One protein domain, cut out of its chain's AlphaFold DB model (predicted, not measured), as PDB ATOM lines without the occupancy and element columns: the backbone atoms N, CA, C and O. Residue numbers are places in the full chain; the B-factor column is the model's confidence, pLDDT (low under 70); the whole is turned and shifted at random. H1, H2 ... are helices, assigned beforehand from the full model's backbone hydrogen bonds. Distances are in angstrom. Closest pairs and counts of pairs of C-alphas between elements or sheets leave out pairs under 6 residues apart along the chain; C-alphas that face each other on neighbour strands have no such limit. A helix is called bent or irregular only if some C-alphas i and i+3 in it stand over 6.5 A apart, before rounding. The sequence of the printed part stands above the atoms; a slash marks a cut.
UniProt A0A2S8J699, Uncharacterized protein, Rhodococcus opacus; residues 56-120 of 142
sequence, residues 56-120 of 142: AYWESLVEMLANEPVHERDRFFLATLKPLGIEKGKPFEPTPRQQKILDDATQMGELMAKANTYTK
ATOM      1  N   ALA A  56     -34.376 -34.955 -29.338       96.50
ATOM      2  CA  ALA A  56     -34.634 -35.254 -27.930       96.50
ATOM      3  C   ALA A  56     -34.401 -36.741 -27.576       96.50
ATOM      4  O   ALA A  56     -34.073 -37.063 -26.436       96.50
ATOM      5  N   TYR A  57     -34.527 -37.661 -28.546       97.38
ATOM      6  CA  TYR A  57     -34.139 -39.067 -28.366       97.38
ATOM      7  C   TYR A  57     -32.643 -39.215 -28.084       97.38
ATOM      8  O   TYR A  57     -32.243 -39.931 -27.167       97.38
ATOM      9  N   TRP A  58     -31.814 -38.525 -28.867       97.25
ATOM     10  CA  TRP A  58     -30.362 -38.588 -28.752       97.25
ATOM     11  C   TRP A  58     -29.854 -37.845 -27.523       97.25
ATOM     12  O   TRP A  58     -28.945 -38.340 -26.865       97.25
ATOM     13  N   GLU A  59     -30.477 -36.722 -27.163       96.19
ATOM     14  CA  GLU A  59     -30.208 -36.015 -25.905       96.19
ATOM     15  C   GLU A  59     -30.478 -36.924 -24.697       96.19
ATOM     16  O   GLU A  59     -29.607 -37.094 -23.844       96.19
ATOM     17  N   SER A  60     -31.633 -37.601 -24.680       95.31
ATOM     18  CA  SER A  60     -31.974 -38.572 -23.634       95.31
ATOM     19  C   SER A  60     -31.002 -39.761 -23.603       95.31
ATOM     20  O   SER A  60     -30.600 -40.210 -22.528       95.31
ATOM     21  N   LEU A  61     -30.564 -40.252 -24.770       95.25
ATOM     22  CA  LEU A  61     -29.547 -41.303 -24.854       95.25
ATOM     23  C   LEU A  61     -28.207 -40.841 -24.267       95.25
ATOM     24  O   LEU A  61     -27.585 -41.590 -23.518       95.25
ATOM     25  N   VAL A  62     -27.752 -39.631 -24.598       95.75
ATOM     26  CA  VAL A  62     -26.501 -39.060 -24.078       95.75
ATOM     27  C   VAL A  62     -26.562 -38.916 -22.559       95.75
ATOM     28  O   VAL A  62     -25.614 -39.307 -21.878       95.75
ATOM     29  N   GLU A  63     -27.678 -38.419 -22.024       94.44
ATOM     30  CA  GLU A  63     -27.903 -38.308 -20.582       94.44
ATOM     31  C   GLU A  63     -27.820 -39.682 -19.896       94.44
ATOM     32  O   GLU A  63     -27.079 -39.862 -18.927       94.44
ATOM     33  N   MET A  64     -28.501 -40.692 -20.448       92.12
ATOM     34  CA  MET A  64     -28.435 -42.066 -19.944       92.12
ATOM     35  C   MET A  64     -27.001 -42.615 -19.985       92.12
ATOM     36  O   MET A  64     -26.515 -43.186 -19.007       92.12
ATOM     37  N   LEU A  65     -26.293 -42.413 -21.100       92.00
ATOM     38  CA  LEU A  65     -24.909 -42.854 -21.262       92.00
ATOM     39  C   LEU A  65     -23.950 -42.148 -20.303       92.00
ATOM     40  O   LEU A  65     -22.917 -42.728 -19.971       92.00
ATOM     41  N   ALA A  66     -24.242 -40.927 -19.854       91.31
ATOM     42  CA  ALA A  66     -23.443 -40.235 -18.849       91.31
ATOM     43  C   ALA A  66     -23.592 -40.892 -17.467       91.31
ATOM     44  O   ALA A  66     -22.580 -41.136 -16.804       91.31
ATOM     45  N   ASN A  67     -24.816 -41.274 -17.096       90.81
ATOM     46  CA  ASN A  67     -25.156 -41.768 -15.759       90.81
ATOM     47  C   ASN A  67     -24.851 -43.258 -15.528       90.81
ATOM     48  O   ASN A  67     -24.601 -43.658 -14.395       90.81
ATOM     49  N   GLU A  68     -24.815 -44.080 -16.579       89.50
ATOM     50  CA  GLU A  68     -24.657 -45.538 -16.443       89.50
ATOM     51  C   GLU A  68     -23.221 -46.021 -16.731       89.50
ATOM     52  O   GLU A  68     -22.557 -45.504 -17.639       89.50
ATOM     53  N   PRO A  69     -22.688 -47.025 -16.010       92.06
ATOM     54  CA  PRO A  69     -21.402 -47.625 -16.344       92.06
ATOM     55  C   PRO A  69     -21.462 -48.348 -17.698       92.06
ATOM     56  O   PRO A  69     -22.472 -48.930 -18.084       92.06
ATOM     57  N   VAL A  70     -20.346 -48.349 -18.429       91.38
ATOM     58  CA  VAL A  70     -20.265 -49.046 -19.719       91.38
ATOM     59  C   VAL A  70     -20.030 -50.535 -19.491       91.38
ATOM     60  O   VAL A  70     -18.941 -50.939 -19.076       91.38
ATOM     61  N   HIS A  71     -21.018 -51.362 -19.827       93.44
ATOM     62  CA  HIS A  71     -20.851 -52.812 -19.826       93.44
ATOM     63  C   HIS A  71     -20.094 -53.293 -21.069       93.44
ATOM     64  O   HIS A  71     -20.114 -52.666 -22.127       93.44
ATOM     65  N   GLU A  72     -19.431 -54.446 -20.961       95.69
ATOM     66  CA  GLU A  72     -18.620 -55.016 -22.045       95.69
ATOM     67  C   GLU A  72     -19.414 -55.213 -23.344       95.69
ATOM     68  O   GLU A  72     -18.951 -54.816 -24.414       95.69
ATOM     69  N   ARG A  73     -20.646 -55.726 -23.236       95.75
ATOM     70  CA  ARG A  73     -21.564 -55.931 -24.370       95.75
ATOM     71  C   ARG A  73     -21.911 -54.641 -25.127       95.75
ATOM     72  O   ARG A  73     -22.254 -54.704 -26.303       95.75
ATOM     73  N   ASP A  74     -21.794 -53.487 -24.470       94.56
ATOM     74  CA  ASP A  74     -22.216 -52.191 -25.009       94.56
ATOM     75  C   ASP A  74     -21.062 -51.423 -25.677       94.56
ATOM     76  O   ASP A  74     -21.280 -50.426 -26.370       94.56
ATOM     77  N   ARG A  75     -19.815 -51.902 -25.535       93.94
ATOM     78  CA  ARG A  75     -18.610 -51.226 -26.054       93.94
ATOM     79  C   ARG A  75     -18.640 -51.040 -27.568       93.94
ATOM     80  O   ARG A  75     -18.252 -49.981 -28.057       93.94
ATOM     81  N   PHE A  76     -19.113 -52.047 -28.302       95.81
ATOM     82  CA  PHE A  76     -19.233 -51.962 -29.757       95.81
ATOM     83  C   PHE A  76     -20.259 -50.906 -30.174       95.81
ATOM     84  O   PHE A  76     -19.962 -50.089 -31.042       95.81
ATOM     85  N   PHE A  77     -21.417 -50.850 -29.513       94.06
ATOM     86  CA  PHE A  77     -22.438 -49.844 -29.809       94.06
ATOM     87  C   PHE A  77     -21.931 -48.429 -29.516       94.06
ATOM     88  O   PHE A  77     -22.061 -47.542 -30.357       94.06
ATOM     89  N   LEU A  78     -21.234 -48.219 -28.397       93.88
ATOM     90  CA  LEU A  78     -20.599 -46.928 -28.117       93.88
ATOM     91  C   LEU A  78     -19.556 -46.540 -29.166       93.88
ATOM     92  O   LEU A  78     -19.503 -45.381 -29.570       93.88
ATOM     93  N   ALA A  79     -18.753 -47.491 -29.649       94.94
ATOM     94  CA  ALA A  79     -17.801 -47.224 -30.722       94.94
ATOM     95  C   ALA A  79     -18.507 -46.785 -32.017       94.94
ATOM     96  O   ALA A  79     -18.034 -45.859 -32.674       94.94
ATOM     97  N   THR A  80     -19.661 -47.378 -32.349       96.06
ATOM     98  CA  THR A  80     -20.460 -46.967 -33.520       96.06
ATOM     99  C   THR A  80     -21.104 -45.588 -33.375       96.06
ATOM    100  O   THR A  80     -21.377 -44.940 -34.383       96.06
ATOM    101  N   LEU A  81     -21.305 -45.110 -32.144       96.12
ATOM    102  CA  LEU A  81     -21.877 -43.794 -31.858       96.12
ATOM    103  C   LEU A  81     -20.841 -42.655 -31.934       96.12
ATOM    104  O   LEU A  81     -21.207 -41.520 -32.242       96.12
ATOM    105  N   LYS A  82     -19.542 -42.941 -31.749       95.31
ATOM    106  CA  LYS A  82     -18.479 -41.913 -31.766       95.31
ATOM    107  C   LYS A  82     -18.447 -41.056 -33.042       95.31
ATOM    108  O   LYS A  82     -18.395 -39.834 -32.913       95.31
ATOM    109  N   PRO A  83     -18.524 -41.615 -34.270       95.62
ATOM    110  CA  PRO A  83     -18.540 -40.805 -35.495       95.62
ATOM    111  C   PRO A  83     -19.766 -39.885 -35.609       95.62
ATOM    112  O   PRO A  83     -19.746 -38.909 -36.360       95.62
ATOM    113  N   LEU A  84     -20.831 -40.172 -34.855       96.38
ATOM    114  CA  LEU A  84     -22.051 -39.369 -34.799       96.38
ATOM    115  C   LEU A  84     -21.967 -38.223 -33.777       96.38
ATOM    116  O   LEU A  84     -22.924 -37.469 -33.640       96.38
ATOM    117  N   GLY A  85     -20.827 -38.066 -33.093       95.19
ATOM    118  CA  GLY A  85     -20.628 -37.029 -32.078       95.19
ATOM    119  C   GLY A  85     -21.130 -37.428 -30.690       95.19
ATOM    120  O   GLY A  85     -21.261 -36.570 -29.826       95.19
ATOM    121  N   ILE A  86     -21.414 -38.716 -30.468       96.94
ATOM    122  CA  ILE A  86     -21.908 -39.238 -29.192       96.94
ATOM    123  C   ILE A  86     -20.798 -40.060 -28.533       96.94
ATOM    124  O   ILE A  86     -20.422 -41.135 -29.004       96.94
ATOM    125  N   GLU A  87     -20.269 -39.554 -27.421       94.00
ATOM    126  CA  GLU A  87     -19.242 -40.221 -26.623       94.00
ATOM    127  C   GLU A  87     -19.471 -39.956 -25.132       94.00
ATOM    128  O   GLU A  87     -19.726 -38.824 -24.719       94.00
ATOM    129  N   LYS A  88     -19.367 -41.005 -24.305       91.88
ATOM    130  CA  LYS A  88     -19.545 -40.881 -22.854       91.88
ATOM    131  C   LYS A  88     -18.542 -39.877 -22.275       91.88
ATOM    132  O   LYS A  88     -17.341 -39.994 -22.508       91.88
ATOM    133  N   GLY A  89     -19.046 -38.936 -21.478       89.94
ATOM    134  CA  GLY A  89     -18.241 -37.916 -20.800       89.94
ATOM    135  C   GLY A  89     -17.872 -36.705 -21.662       89.94
ATOM    136  O   GLY A  89     -17.141 -35.845 -21.180       89.94
ATOM    137  N   LYS A  90     -18.359 -36.615 -22.906       93.06
ATOM    138  CA  LYS A  90     -18.176 -35.438 -23.765       93.06
ATOM    139  C   LYS A  90     -19.500 -34.699 -23.992       93.06
ATOM    140  O   LYS A  90     -20.546 -35.349 -23.996       93.06
ATOM    141  N   PRO A  91     -19.464 -33.369 -24.203       94.94
ATOM    142  CA  PRO A  91     -20.640 -32.612 -24.617       94.94
ATOM    143  C   PRO A  91     -21.221 -33.153 -25.926       94.94
ATOM    144  O   PRO A  91     -20.480 -33.547 -26.829       94.94
ATOM    145  N   PHE A  92     -22.548 -33.146 -26.032       96.75
ATOM    146  CA  PHE A  92     -23.250 -33.494 -27.261       96.75
ATOM    147  C   PHE A  92     -23.509 -32.233 -28.085       96.75
ATOM    148  O   PHE A  92     -24.505 -31.541 -27.906       96.75
ATOM    149  N   GLU A  93     -22.578 -31.942 -28.991       96.44
ATOM    150  CA  GLU A  93     -22.626 -30.792 -29.899       96.44
ATOM    151  C   GLU A  93     -22.532 -31.286 -31.353       96.44
ATOM    152  O   GLU A  93     -21.485 -31.166 -32.000       96.44
ATOM    153  N   PRO A  94     -23.593 -31.929 -31.882       97.00
ATOM    154  CA  PRO A  94     -23.548 -32.516 -33.213       97.00
ATOM    155  C   PRO A  94     -23.419 -31.427 -34.282       97.00
ATOM    156  O   PRO A  94     -24.155 -30.438 -34.300       97.00
ATOM    157  N   THR A  95     -22.521 -31.645 -35.239       98.00
ATOM    158  CA  THR A  95     -22.398 -30.805 -36.441       98.00
ATOM    159  C   THR A  95     -23.692 -30.825 -37.268       98.00
ATOM    160  O   THR A  95     -24.451 -31.795 -37.179       98.00
ATOM    161  N   PRO A  96     -23.933 -29.851 -38.170       97.88
ATOM    162  CA  PRO A  96     -25.128 -29.855 -39.023       97.88
ATOM    163  C   PRO A  96     -25.322 -31.159 -39.816       97.88
ATOM    164  O   PRO A  96     -26.441 -31.634 -40.005       97.88
ATOM    165  N   ARG A  97     -24.219 -31.792 -40.240       97.81
ATOM    166  CA  ARG A  97     -24.255 -33.100 -40.908       97.81
ATOM    167  C   ARG A  97     -24.720 -34.213 -39.965       97.81
ATOM    168  O   ARG A  97     -25.528 -35.040 -40.375       97.81
ATOM    169  N   GLN A  98     -24.202 -34.255 -38.738       98.00
ATOM    170  CA  GLN A  98     -24.598 -35.252 -37.738       98.00
ATOM    171  C   GLN A  98     -26.051 -35.053 -37.313       98.00
ATOM    172  O   GLN A  98     -26.784 -36.030 -37.270       98.00
ATOM    173  N   GLN A  99     -26.495 -33.810 -37.103       97.94
ATOM    174  CA  GLN A  99     -27.893 -33.505 -36.779       97.94
ATOM    175  C   GLN A  99     -28.854 -34.086 -37.817       97.94
ATOM    176  O   GLN A  99     -29.792 -34.784 -37.449       97.94
ATOM    177  N   LYS A 100     -28.573 -33.879 -39.111       97.44
ATOM    178  CA  LYS A 100     -29.386 -34.447 -40.193       97.44
ATOM    179  C   LYS A 100     -29.434 -35.979 -40.144       97.44
ATOM    180  O   LYS A 100     -30.506 -36.561 -40.223       97.44
ATOM    181  N   ILE A 101     -28.278 -36.628 -39.980       97.94
ATOM    182  CA  ILE A 101     -28.191 -38.095 -39.895       97.94
ATOM    183  C   ILE A 101     -28.988 -38.622 -38.698       97.94
ATOM    184  O   ILE A 101     -29.684 -39.625 -38.814       97.94
ATOM    185  N   LEU A 102     -28.867 -37.963 -37.550       98.06
ATOM    186  CA  LEU A 102     -29.527 -38.348 -36.309       98.06
ATOM    187  C   LEU A 102     -31.049 -38.158 -36.391       98.06
ATOM    188  O   LEU A 102     -31.793 -39.008 -35.894       98.06
ATOM    189  N   ASP A 103     -31.514 -37.101 -37.053       96.94
ATOM    190  CA  ASP A 103     -32.940 -36.885 -37.301       96.94
ATOM    191  C   ASP A 103     -33.517 -37.984 -38.208       96.94
ATOM    192  O   ASP A 103     -34.445 -38.692 -37.803       96.94
ATOM    193  N   ASP A 104     -32.883 -38.240 -39.358       97.06
ATOM    194  CA  ASP A 104     -33.261 -39.323 -40.278       97.06
ATOM    195  C   ASP A 104     -33.249 -40.694 -39.564       97.06
ATOM    196  O   ASP A 104     -34.162 -41.515 -39.719       97.06
ATOM    197  N   ALA A 105     -32.235 -40.934 -38.725       97.06
ATOM    198  CA  ALA A 105     -32.086 -42.167 -37.963       97.06
ATOM    199  C   ALA A 105     -33.207 -42.375 -36.937       97.06
ATOM    200  O   ALA A 105     -33.631 -43.514 -36.749       97.06
ATOM    201  N   THR A 106     -33.724 -41.324 -36.292       96.88
ATOM    202  CA  THR A 106     -34.852 -41.484 -35.351       96.88
ATOM    203  C   THR A 106     -36.141 -41.864 -36.057       96.88
ATOM    204  O   THR A 106     -36.845 -42.763 -35.598       96.88
ATOM    205  N   GLN A 107     -36.423 -41.250 -37.208       96.31
ATOM    206  CA  GLN A 107     -37.616 -41.552 -37.996       96.31
ATOM    207  C   GLN A 107     -37.575 -42.997 -38.510       96.31
ATOM    208  O   GLN A 107     -38.510 -43.775 -38.296       96.31
ATOM    209  N   MET A 108     -36.456 -43.391 -39.124       97.81
ATOM    210  CA  MET A 108     -36.275 -44.753 -39.625       97.81
ATOM    211  C   MET A 108     -36.189 -45.780 -38.495       97.81
ATOM    212  O   MET A 108     -36.793 -46.848 -38.593       97.81
ATOM    213  N   GLY A 109     -35.505 -45.455 -37.401       97.25
ATOM    214  CA  GLY A 109     -35.397 -46.304 -36.219       97.25
ATOM    215  C   GLY A 109     -36.755 -46.582 -35.573       97.25
ATOM    216  O   GLY A 109     -37.044 -47.731 -35.242       97.25
ATOM    217  N   GLU A 110     -37.634 -45.581 -35.473       96.75
ATOM    218  CA  GLU A 110     -39.004 -45.775 -34.978       96.75
ATOM    219  C   GLU A 110     -39.802 -46.716 -35.897       96.75
ATOM    220  O   GLU A 110     -40.513 -47.603 -35.414       96.75
ATOM    221  N   LEU A 111     -39.672 -46.571 -37.221       97.00
ATOM    222  CA  LEU A 111     -40.316 -47.471 -38.185       97.00
ATOM    223  C   LEU A 111     -39.784 -48.905 -38.071       97.00
ATOM    224  O   LEU A 111     -40.572 -49.853 -38.060       97.00
ATOM    225  N   MET A 112     -38.470 -49.073 -37.917       97.19
ATOM    226  CA  MET A 112     -37.845 -50.376 -37.684       97.19
ATOM    227  C   MET A 112     -38.323 -51.001 -36.369       97.19
ATOM    228  O   MET A 112     -38.655 -52.186 -36.345       97.19
ATOM    229  N   ALA A 113     -38.427 -50.216 -35.293       96.19
ATOM    230  CA  ALA A 113     -38.933 -50.679 -34.004       96.19
ATOM    231  C   ALA A 113     -40.394 -51.143 -34.101       96.19
ATOM    232  O   ALA A 113     -40.734 -52.217 -33.595       96.19
ATOM    233  N   LYS A 114     -41.249 -50.387 -34.805       95.06
ATOM    234  CA  LYS A 114     -42.642 -50.769 -35.085       95.06
ATOM    235  C   LYS A 114     -42.709 -52.064 -35.888       95.06
ATOM    236  O   LYS A 114     -43.396 -52.992 -35.473       95.06
ATOM    237  N   ALA A 115     -41.968 -52.158 -36.991       94.81
ATOM    238  CA  ALA A 115     -41.945 -53.354 -37.830       94.81
ATOM    239  C   ALA A 115     -41.479 -54.587 -37.039       94.81
ATOM    240  O   ALA A 115     -42.147 -55.620 -37.037       94.81
ATOM    241  N   ASN A 116     -40.387 -54.460 -36.283       93.06
ATOM    242  CA  ASN A 116     -39.879 -55.533 -35.432       93.06
ATOM    243  C   ASN A 116     -40.915 -55.975 -34.381       93.06
ATOM    244  O   ASN A 116     -41.127 -57.173 -34.186       93.06
ATOM    245  N   THR A 117     -41.598 -55.014 -33.751       90.69
ATOM    246  CA  THR A 117     -42.579 -55.270 -32.685       90.69
ATOM    247  C   THR A 117     -43.871 -55.897 -33.205       90.69
ATOM    248  O   THR A 117     -44.414 -56.780 -32.547       90.69
ATOM    249  N   TYR A 118     -44.380 -55.465 -34.362       88.75
ATOM    250  CA  TYR A 118     -45.660 -55.953 -34.884       88.75
ATOM    251  C   TYR A 118     -45.527 -57.248 -35.684       88.75
ATOM    252  O   TYR A 118     -46.419 -58.090 -35.626       88.75
ATOM    253  N   THR A 119     -44.413 -57.454 -36.395       87.62
ATOM    254  CA  THR A 119     -44.193 -58.696 -37.149       87.62
ATOM    255  C   THR A 119     -43.802 -59.864 -36.241       87.62
ATOM    256  O   THR A 119     -44.144 -61.003 -36.555       87.62
ATOM    257  N   LYS A 120     -43.098 -59.611 -35.123       85.06
ATOM    258  CA  LYS A 120     -42.663 -60.627 -34.140       85.06
ATOM    259  C   LYS A 120     -42.082 -61.902 -34.768       85.06
ATOM    260  O   LYS A 120     -42.422 -63.013 -34.372       85.06
TER     261      LYS A 120
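This is residues 56 to 120 of the 142 residues of an uncharacterized protein of Rhodococcus opacus (UniProt A0A2S8J699). Three helices are set loosely: H2 and the long H3 make a V, H2's end near H3's start, and H1 begins near H3's middle, about perpendicular to it. Residues 107 to 120 stick out as an arm. The 65 printed residues are all helix in class, in the order H1, H2, H3, with no named strand; the whole is only just loose, close to compact, radius of gyration of the C-alphas 13.0 A, spanning 37 by 31 by 18 A.

H1, residues 56 to 67, and H3, residues 96 to 119, are close but not clearly touching, about perpendicular at 89 degrees; their closest C-alphas, of Tyr 57 and Thr 106, are 7.4 A apart. H2, residues 72 to 84, is apart from H1. H2 and H3 are close but not clearly touching, at a steep tilt of 45 degrees, opposite ways; their closest C-alphas, of Leu 84 and Gln 98, are 5.7 A apart. Every O i to N i+4 pair is within hydrogen-bond range in H1 and H3, and 5 of 9 in H2.

H1 begins at C-alpha 56 (-34.634, -35.254, -27.930) and spans 16.7 A. H2 spans 20.5 A and is irregular, C-alphas 73 and 76 being 7.1 A apart. H3 spans 34.6 A to C-alpha 119 (-44.193, -58.696, -37.149).

The C-alphas farthest apart, of Lys 90 and Thr 119, are 37.4 A apart. The printed part has no cut; H1 to H2 is a tight link, H2 to H3 a long one. No printed residue is under 70 in pLDDT.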